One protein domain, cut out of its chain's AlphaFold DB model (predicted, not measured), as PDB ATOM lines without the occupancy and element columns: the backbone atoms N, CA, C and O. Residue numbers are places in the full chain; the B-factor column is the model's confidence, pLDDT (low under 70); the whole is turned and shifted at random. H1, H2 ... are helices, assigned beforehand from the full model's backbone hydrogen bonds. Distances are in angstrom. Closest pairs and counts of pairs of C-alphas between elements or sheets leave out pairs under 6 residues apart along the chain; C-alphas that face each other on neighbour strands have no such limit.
ATOM      1  N   ASN A  67     -26.645 -15.275 -15.908       76.69
ATOM      2  CA  ASN A  67     -25.414 -15.547 -15.200       76.69
ATOM      3  C   ASN A  67     -25.410 -16.972 -14.622       76.69
ATOM      4  O   ASN A  67     -26.282 -17.308 -13.822       76.69
ATOM      5  N   TYR A  68     -24.410 -17.777 -14.989       73.56
ATOM      6  CA  TYR A  68     -24.320 -19.202 -14.632       73.56
ATOM      7  C   TYR A  68     -23.192 -19.547 -13.652       73.56
ATOM      8  O   TYR A  68     -22.875 -20.717 -13.468       73.56
ATOM      9  N   GLY A  69     -22.571 -18.556 -13.007       72.25
ATOM     10  CA  GLY A  69     -21.609 -18.843 -11.936       72.25
ATOM     11  C   GLY A  69     -20.192 -19.213 -12.400       72.25
ATOM     12  O   GLY A  69     -19.330 -19.466 -11.562       72.25
ATOM     13  N   LEU A  70     -19.950 -19.262 -13.715       78.88
ATOM     14  CA  LEU A  70     -18.692 -19.726 -14.297       78.88
ATOM     15  C   LEU A  70     -18.155 -18.725 -15.330       78.88
ATOM     16  O   LEU A  70     -18.888 -18.354 -16.253       78.88
ATOM     17  N   PRO A  71     -16.879 -18.309 -15.226       82.69
ATOM     18  CA  PRO A  71     -16.233 -17.552 -16.285       82.69
ATOM     19  C   PRO A  71     -15.967 -18.472 -17.482       82.69
ATOM     20  O   PRO A  71     -15.573 -19.627 -17.313       82.69
ATOM     21  N   TYR A  72     -16.153 -17.963 -18.699       85.94
ATOM     22  CA  TYR A  72     -15.982 -18.769 -19.914       85.94
ATOM     23  C   TYR A  72     -15.350 -18.022 -21.088       85.94
ATOM     24  O   TYR A  72     -14.837 -18.665 -22.002       85.94
ATOM     25  N   ASN A  73     -15.373 -16.685 -21.104       86.31
ATOM     26  CA  ASN A  73     -14.807 -15.907 -22.202       86.31
ATOM     27  C   ASN A  73     -14.538 -14.454 -21.781       86.31
ATOM     28  O   ASN A  73     -15.201 -13.927 -20.892       86.31
ATOM     29  N   THR A  74     -13.591 -13.797 -22.448       85.94
ATOM     30  CA  THR A  74     -13.335 -12.357 -22.328       85.94
ATOM     31  C   THR A  74     -13.600 -11.687 -23.666       85.94
ATOM     32  O   THR A  74     -13.006 -12.071 -24.668       85.94
ATOM     33  N   ASP A  75     -14.417 -10.635 -23.671       83.50
ATOM     34  CA  ASP A  75     -14.628  -9.802 -24.855       83.50
ATOM     35  C   ASP A  75     -14.419  -8.324 -24.530       83.50
ATOM     36  O   ASP A  75     -15.088  -7.742 -23.678       83.50
ATOM     37  N   SER A  76     -13.503  -7.678 -25.244       77.75
ATOM     38  CA  SER A  76     -13.328  -6.230 -25.160       77.75
ATOM     39  C   SER A  76     -14.422  -5.448 -25.878       77.75
ATOM     40  O   SER A  76     -14.670  -4.300 -25.519       77.75
ATOM     41  N   ASN A  77     -15.118  -6.067 -26.830       82.62
ATOM     42  CA  ASN A  77     -16.058  -5.393 -27.720       82.62
ATOM     43  C   ASN A  77     -17.454  -5.207 -27.103       82.62
ATOM     44  O   ASN A  77     -18.238  -4.422 -27.623       82.62
ATOM     45  N   GLY A  78     -17.748  -5.861 -25.972       79.69
ATOM     46  CA  GLY A  78     -18.996  -5.664 -25.221       79.69
ATOM     47  C   GLY A  78     -20.170  -6.493 -25.726       79.69
ATOM     48  O   GLY A  78     -21.314  -6.178 -25.421       79.69
ATOM     49  N   ASN A  79     -19.901  -7.557 -26.484       84.69
ATOM     50  CA  ASN A  79     -20.933  -8.455 -27.004       84.69
ATOM     51  C   ASN A  79     -21.344  -9.547 -26.002       84.69
ATOM     52  O   ASN A  79     -22.303 -10.288 -26.256       84.69
ATOM     53  N   ILE A  80     -20.602  -9.674 -24.898       87.31
ATOM     54  CA  ILE A  80     -20.886 -10.555 -23.760       87.31
ATOM     55  C   ILE A  80     -20.661  -9.797 -22.440       87.31
ATOM     56  O   ILE A  80     -19.898  -8.825 -22.432       87.31
ATOM     57  N   PRO A  81     -21.295 -10.233 -21.334       88.12
ATOM     58  CA  PRO A  81     -21.137  -9.591 -20.033       88.12
ATOM     59  C   PRO A  81     -19.686  -9.636 -19.531       88.12
ATOM     60  O   PRO A  81     -19.046 -10.682 -19.584       88.12
ATOM     61  N   ASP A  82     -19.166  -8.539 -18.983       86.50
ATOM     62  CA  ASP A  82     -17.790  -8.492 -18.462       86.50
ATOM     63  C   ASP A  82     -17.549  -9.499 -17.319       86.50
ATOM     64  O   ASP A  82     -16.459 -10.069 -17.214       86.50
ATOM     65  N   SER A  83     -18.578  -9.814 -16.527       82.75
ATOM     66  CA  SER A  83     -18.533 -10.848 -15.485       82.75
ATOM     67  C   SER A  83     -18.229 -12.264 -15.999       82.75
ATOM     68  O   SER A  83     -17.912 -13.139 -15.194       82.75
ATOM     69  N   THR A  84     -18.305 -12.532 -17.309       85.19
ATOM     70  CA  THR A  84     -17.896 -13.831 -17.881       85.19
ATOM     71  C   THR A  84     -16.383 -13.960 -18.014       85.19
ATOM     72  O   THR A  84     -15.882 -15.062 -18.258       85.19
ATOM     73  N   SER A  85     -15.655 -12.845 -17.885       86.81
ATOM     74  CA  SER A  85     -14.206 -12.815 -18.003       86.81
ATOM     75  C   SER A  85     -13.549 -13.450 -16.776       86.81
ATOM     76  O   SER A  85     -13.805 -13.014 -15.650       86.81
ATOM     77  N   PRO A  86     -12.626 -14.412 -16.965       86.62
ATOM     78  CA  PRO A  86     -11.840 -14.965 -15.868       86.62
ATOM     79  C   PRO A  86     -10.871 -13.949 -15.233       86.62
ATOM     80  O   PRO A  86     -10.346 -14.230 -14.160       86.62
ATOM     81  N   TYR A  87     -10.650 -12.783 -15.857       86.56
ATOM     82  CA  TYR A  87      -9.749 -11.729 -15.368       86.56
ATOM     83  C   TYR A  87     -10.465 -10.602 -14.610       86.56
ATOM     84  O   TYR A  87      -9.826  -9.843 -13.881       86.56
ATOM     85  N   LEU A  88     -11.779 -10.448 -14.799       84.44
ATOM     86  CA  LEU A  88     -12.552  -9.390 -14.145       84.44
ATOM     87  C   LEU A  88     -13.229  -9.925 -12.887       84.44
ATOM     88  O   LEU A  88     -12.945  -9.454 -11.786       84.44
ATOM     89  N   GLY A  89     -14.059 -10.957 -13.050       78.12
ATOM     90  CA  GLY A  89     -14.882 -11.492 -11.973       78.12
ATOM     91  C   GLY A  89     -16.028 -10.570 -11.551       78.12
ATOM     92  O   GLY A  89     -16.164  -9.440 -12.014       78.12
ATOM     93  N   LYS A  90     -16.859 -11.062 -10.631       81.44
ATOM     94  CA  LYS A  90     -17.941 -10.304  -9.981       81.44
ATOM     95  C   LYS A  90     -17.959 -10.567  -8.483       81.44
ATOM     96  O   LYS A  90     -17.284 -11.485  -8.027       81.44
ATOM     97  N   LYS A  91     -18.778  -9.823  -7.727       80.19
ATOM     98  CA  LYS A  91     -18.875  -9.951  -6.259       80.19
ATOM     99  C   LYS A  91     -19.078 -11.390  -5.775       80.19
ATOM    100  O   LYS A  91     -18.515 -11.744  -4.753       80.19
ATOM    101  N   ASP A  92     -19.809 -12.225  -6.516       83.69
ATOM    102  CA  ASP A  92     -20.012 -13.628  -6.127       83.69
ATOM    103  C   ASP A  92     -18.687 -14.423  -6.042       83.69
ATOM    104  O   ASP A  92     -18.608 -15.368  -5.267       83.69
ATOM    105  N   ALA A  93     -17.623 -14.014  -6.752       84.69
ATOM    106  CA  ALA A  93     -16.275 -14.600  -6.653       84.69
ATOM    107  C   ALA A  93     -15.565 -14.306  -5.327       84.69
ATOM    108  O   ALA A  93     -14.583 -14.956  -4.995       84.69
ATOM    109  N   LEU A  94     -16.058 -13.335  -4.560       85.56
ATOM    110  CA  LEU A  94     -15.601 -13.069  -3.194       85.56
ATOM    111  C   LEU A  94     -16.222 -14.045  -2.184       85.56
ATOM    112  O   LEU A  94     -15.932 -13.972  -0.993       85.56
ATOM    113  N   THR A  95     -17.098 -14.932  -2.655       83.25
ATOM    114  CA  THR A  95     -17.752 -15.984  -1.876       83.25
ATOM    115  C   THR A  95     -17.391 -17.353  -2.454       83.25
ATOM    116  O   THR A  95     -16.751 -17.453  -3.498       83.25
ATOM    117  N   ASP A  96     -17.837 -18.426  -1.810       78.56
ATOM    118  CA  ASP A  96     -17.706 -19.800  -2.309       78.56
ATOM    119  C   ASP A  96     -18.642 -20.123  -3.492       78.56
ATOM    120  O   ASP A  96     -18.554 -21.196  -4.085       78.56
ATOM    121  N   CYS A  97     -19.521 -19.190  -3.872       77.81
ATOM    122  CA  CYS A  97     -20.496 -19.371  -4.946       77.81
ATOM    123  C   CYS A  97     -19.916 -19.204  -6.362       77.81
ATOM    124  O   CYS A  97     -20.650 -19.357  -7.340       77.81
ATOM    125  N   TRP A  98     -18.634 -18.850  -6.501       79.62
ATOM    126  CA  TRP A  98     -17.993 -18.649  -7.798       79.62
ATOM    127  C   TRP A  98     -16.491 -18.910  -7.723       79.62
ATOM    128  O   TRP A  98     -15.803 -18.423  -6.832       79.62
ATOM    129  N   SER A  99     -15.963 -19.618  -8.722       77.31
ATOM    130  CA  SER A  99     -14.530 -19.887  -8.833       77.31
ATOM    131  C   SER A  99     -13.879 -19.023  -9.914       77.31
ATOM    132  O   SER A  99     -14.271 -19.059 -11.083       77.31
ATOM    133  N   LEU A 100     -12.865 -18.248  -9.524       83.56
ATOM    134  CA  LEU A 100     -11.907 -17.631 -10.442       83.56
ATOM    135  C   LEU A 100     -10.556 -18.312 -10.270       83.56
ATOM    136  O   LEU A 100     -10.062 -18.455  -9.155       83.56
ATOM    137  N   TYR A 101      -9.946 -18.684 -11.388       80.94
ATOM    138  CA  TYR A 101      -8.661 -19.386 -11.400       80.94
ATOM    139  C   TYR A 101      -7.456 -18.438 -11.327       80.94
ATOM    140  O   TYR A 101      -6.339 -18.882 -11.080       80.94
ATOM    141  N   PHE A 102      -7.678 -17.138 -11.542       84.44
ATOM    142  CA  PHE A 102      -6.644 -16.108 -11.540       84.44
ATOM    143  C   PHE A 102      -6.660 -15.349 -10.213       84.44
ATOM    144  O   PHE A 102      -7.663 -14.733  -9.846       84.44
ATOM    145  N   SER A 103      -5.546 -15.403  -9.485       82.44
ATOM    146  CA  SER A 103      -5.380 -14.736  -8.186       82.44
ATOM    147  C   SER A 103      -5.323 -13.208  -8.292       82.44
ATOM    148  O   SER A 103      -5.573 -12.509  -7.314       82.44
ATOM    149  N   ASP A 104      -5.030 -12.684  -9.479       86.06
ATOM    150  CA  ASP A 104      -4.949 -11.263  -9.812       86.06
ATOM    151  C   ASP A 104      -6.221 -10.722 -10.488       86.06
ATOM    152  O   ASP A 104      -6.214  -9.604 -11.004       86.06
ATOM    153  N   ALA A 105      -7.331 -11.471 -10.455       87.75
ATOM    154  CA  ALA A 105      -8.596 -11.001 -11.004       87.75
ATOM    155  C   ALA A 105      -9.016  -9.644 -10.403       87.75
ATOM    156  O   ALA A 105      -8.869  -9.391  -9.202       87.75
ATOM    157  N   THR A 106      -9.585  -8.781 -11.248       86.69
ATOM    158  CA  THR A 106      -9.897  -7.378 -10.920       86.69
ATOM    159  C   THR A 106     -10.768  -7.261  -9.672       86.69
ATOM    160  O   THR A 106     -10.506  -6.410  -8.828       86.69
ATOM    161  N   VAL A 107     -11.754  -8.147  -9.506       87.19
ATOM    162  CA  VAL A 107     -12.618  -8.174  -8.320       87.19
ATOM    163  C   VAL A 107     -11.829  -8.345  -7.017       87.19
ATOM    164  O   VAL A 107     -12.119  -7.649  -6.047       87.19
ATOM    165  N   TYR A 108     -10.801  -9.201  -6.986       87.56
ATOM    166  CA  TYR A 108      -9.979  -9.414  -5.792       87.56
ATOM    167  C   TYR A 108      -9.121  -8.194  -5.491       87.56
ATOM    168  O   TYR A 108      -9.083  -7.733  -4.352       87.56
ATOM    169  N   GLN A 109      -8.480  -7.637  -6.521       86.00
ATOM    170  CA  GLN A 109      -7.646  -6.445  -6.383       86.00
ATOM    171  C   GLN A 109      -8.466  -5.244  -5.911       86.00
ATOM    172  O   GLN A 109      -8.045  -4.505  -5.028       86.00
ATOM    173  N   GLN A 110      -9.668  -5.057  -6.450       84.38
ATOM    174  CA  GLN A 110     -10.493  -3.914  -6.081       84.38
ATOM    175  C   GLN A 110     -11.137  -4.053  -4.714       84.38
ATOM    176  O   GLN A 110     -11.159  -3.087  -3.948       84.38
ATOM    177  N   TYR A 111     -11.648  -5.242  -4.403       85.94
ATOM    178  CA  TYR A 111     -12.378  -5.457  -3.167       85.94
ATOM    179  C   TYR A 111     -11.439  -5.614  -1.969       85.94
ATOM    180  O   TYR A 111     -11.581  -4.886  -0.991       85.94
ATOM    181  N   TYR A 112     -10.439  -6.501  -2.040       86.94
ATOM    182  CA  TYR A 112      -9.566  -6.771  -0.891       86.94
ATOM    183  C   TYR A 112      -8.570  -5.648  -0.601       86.94
ATOM    184  O   TYR A 112      -8.187  -5.474   0.552       86.94
ATOM    185  N   LEU A 113      -8.180  -4.859  -1.607       87.19
ATOM    186  CA  LEU A 113      -7.344  -3.672  -1.391       87.19
ATOM    187  C   LEU A 113      -8.166  -2.414  -1.067       87.19
ATOM    188  O   LEU A 113      -7.579  -1.355  -0.857       87.19
ATOM    189  N   GLY A 114      -9.503  -2.499  -1.055       85.44
ATOM    190  CA  GLY A 114     -10.378  -1.358  -0.770       85.44
ATOM    191  C   GLY A 114     -10.258  -0.219  -1.786       85.44
ATOM    192  O   GLY A 114     -10.400   0.944  -1.424       85.44
ATOM    193  N   SER A 115      -9.959  -0.535  -3.050       84.56
ATOM    194  CA  SER A 115      -9.765   0.474  -4.098       84.56
ATOM    195  C   SER A 115     -11.022   0.754  -4.929       84.56
ATOM    196  O   SER A 115     -11.030   1.716  -5.693       84.56
ATOM    197  N   LEU A 116     -12.105  -0.017  -4.741       81.19
ATOM    198  CA  LEU A 116     -13.383   0.192  -5.428       81.19
ATOM    199  C   LEU A 116     -13.949   1.602  -5.168       81.19
ATOM    200  O   LEU A 116     -14.153   2.007  -4.027       81.19
ATOM    201  N   ASN A 117     -14.242   2.339  -6.235       80.62
ATOM    202  CA  ASN A 117     -14.751   3.707  -6.208       80.62
ATOM    203  C   ASN A 117     -15.551   3.993  -7.497       80.62
ATOM    204  O   ASN A 117     -15.677   3.125  -8.355       80.62
ATOM    205  N   ALA A 118     -16.128   5.187  -7.644       77.88
ATOM    206  CA  ALA A 118     -16.935   5.530  -8.824       77.88
ATOM    207  C   ALA A 118     -16.106   5.934 -10.065       77.88
ATOM    208  O   ALA A 118     -16.643   6.013 -11.165       77.88
ATOM    209  N   ASN A 119     -14.806   6.181  -9.904       75.75
ATOM    210  CA  ASN A 119     -13.876   6.636 -10.938       75.75
ATOM    211  C   ASN A 119     -13.228   5.458 -11.691       75.75
ATOM    212  O   ASN A 119     -12.010   5.399 -11.866       75.75
ATOM    213  N   TYR A 120     -14.047   4.502 -12.129       66.69
ATOM    214  CA  TYR A 120     -13.630   3.469 -13.076       66.69
ATOM    215  C   TYR A 120     -14.281   3.724 -14.431       66.69
ATOM    216  O   TYR A 120     -15.432   4.150 -14.519       66.69
ATOM    217  N   GLY A 121     -13.527   3.457 -15.500       62.72
ATOM    218  CA  GLY A 121     -14.060   3.477 -16.858       62.72
ATOM    219  C   GLY A 121     -15.142   2.413 -17.064       62.72
ATOM    220  O   GLY A 121     -15.479   1.639 -16.169       62.72
ATOM    221  N   THR A 122     -15.661   2.333 -18.289       62.78
ATOM    222  CA  THR A 122     -16.700   1.356 -18.661       62.78
ATOM    223  C   THR A 122     -16.316  -0.086 -18.322       62.78
ATOM    224  O   THR A 122     -17.185  -0.869 -17.955       62.78
ATOM    225  N   ARG A 123     -15.021  -0.426 -18.379       64.25
ATOM    226  CA  ARG A 123     -14.472  -1.729 -17.982       64.25
ATOM    227  C   ARG A 123     -13.687  -1.591 -16.682       64.25
ATOM    228  O   ARG A 123     -12.787  -0.759 -16.594       64.25
ATOM    229  N   GLY A 124     -14.000  -2.439 -15.706       60.03
ATOM    230  CA  GLY A 124     -13.243  -2.542 -14.460       60.03
ATOM    231  C   GLY A 124     -14.004  -2.170 -13.194       60.03
ATOM    232  O   GLY A 124     -13.441  -2.354 -12.134       60.03
ATOM    233  N   ASN A 125     -15.253  -1.707 -13.246       69.00
ATOM    234  CA  ASN A 125     -16.088  -1.706 -12.039       69.00
ATOM    235  C   ASN A 125     -16.519  -3.151 -11.702       69.00
ATOM    236  O   ASN A 125     -16.580  -3.999 -12.593       69.00
ATOM    237  N   ILE A 126     -16.851  -3.453 -10.446       76.50
ATOM    238  CA  ILE A 126     -17.414  -4.757 -10.079       76.50
ATOM    239  C   ILE A 126     -18.905  -4.765 -10.461       76.50
ATOM    240  O   ILE A 126     -19.742  -4.251  -9.717       76.50
ATOM    241  N   PHE A 127     -19.222  -5.399 -11.598       83.38
ATOM    242  CA  PHE A 127     -20.538  -5.432 -12.267       83.38
ATOM    243  C   PHE A 127     -20.944  -4.090 -12.922       83.38
ATOM    244  O   PHE A 127     -21.834  -3.395 -12.436       83.38
ATOM    245  N   PRO A 128     -20.286  -3.683 -14.020       83.69
ATOM    246  CA  PRO A 128     -20.575  -2.435 -14.732       83.69
ATOM    247  C   PRO A 128     -21.962  -2.422 -15.405       83.69
ATOM    248  O   PRO A 128     -22.235  -3.207 -16.313       83.69
ATOM    249  N   TYR A 129     -22.814  -1.453 -15.055       84.44
ATOM    250  CA  TYR A 129     -24.181  -1.338 -15.596       84.44
ATOM    251  C   TYR A 129     -24.288  -1.218 -17.132       84.44
ATOM    252  O   TYR A 129     -25.347  -1.504 -17.683       84.44
ATOM    253  N   THR A 130     -23.220  -0.817 -17.834       86.75
ATOM    254  CA  THR A 130     -23.173  -0.706 -19.309       86.75
ATOM    255  C   THR A 130     -22.569  -1.919 -20.013       86.75
ATOM    256  O   THR A 130     -22.565  -1.978 -21.238       86.75
ATOM    257  N   ARG A 131     -21.994  -2.863 -19.265       87.81
ATOM    258  CA  ARG A 131     -21.149  -3.939 -19.809       87.81
ATOM    259  C   ARG A 131     -21.569  -5.326 -19.337       87.81
ATOM    260  O   ARG A 131     -20.918  -6.311 -19.660       87.81
ATOM    261  N   GLU A 132     -22.673  -5.413 -18.602       88.81
ATOM    262  CA  GLU A 132     -23.263  -6.671 -18.138       88.81
ATOM    263  C   GLU A 132     -24.453  -7.123 -18.998       88.81
ATOM    264  O   GLU A 132     -25.094  -8.125 -18.700       88.81
TER     265      GLU A 132
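What this domain is: This is residues 67 to 132 of the 281 residues of the protein "RagB/SusD family nutrient uptake outer membrane protein" of Bacteroides ovatus (UniProt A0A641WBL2). With little regular structure, this domain is a body of winding loops, with two short helices, H1 and H2, packed together toward one end of its longest axis. Residues 67 to 90 wind through the other end before reaching H1, and residues 113 to 132 run from H2 back toward that end. The printed part has 66 residues, 11 of them in the named helices, H1 then H2, with no named strand; the class is all helix. It is compact, with a radius of gyration of the C-alphas of 10.9 A, and spans 29 by 27 by 16 A.

Where its parts are: H1, residues 91 to 94, begins at C-alpha 91 (-18.875, -9.951, -6.259). H2, residues 106 to 112, is 10.1 A long and ends at C-alpha 112 (-9.566, -6.771, -0.891).

How they stand to each other: H1 and H2 touch; their closest C-alphas, those of Lys 91 and Val 107, are 6.8 A apart. In H2 every O i to N i+4 pair is within hydrogen-bond range; H1 is too short for such a pair.

The domain as a whole: The farthest C-alphas, Asn 79 and Leu 113, are 29.4 A apart. The link H1 to H2 is long. The printed part has no cut. Residues 120 to 125 have pLDDT under 70.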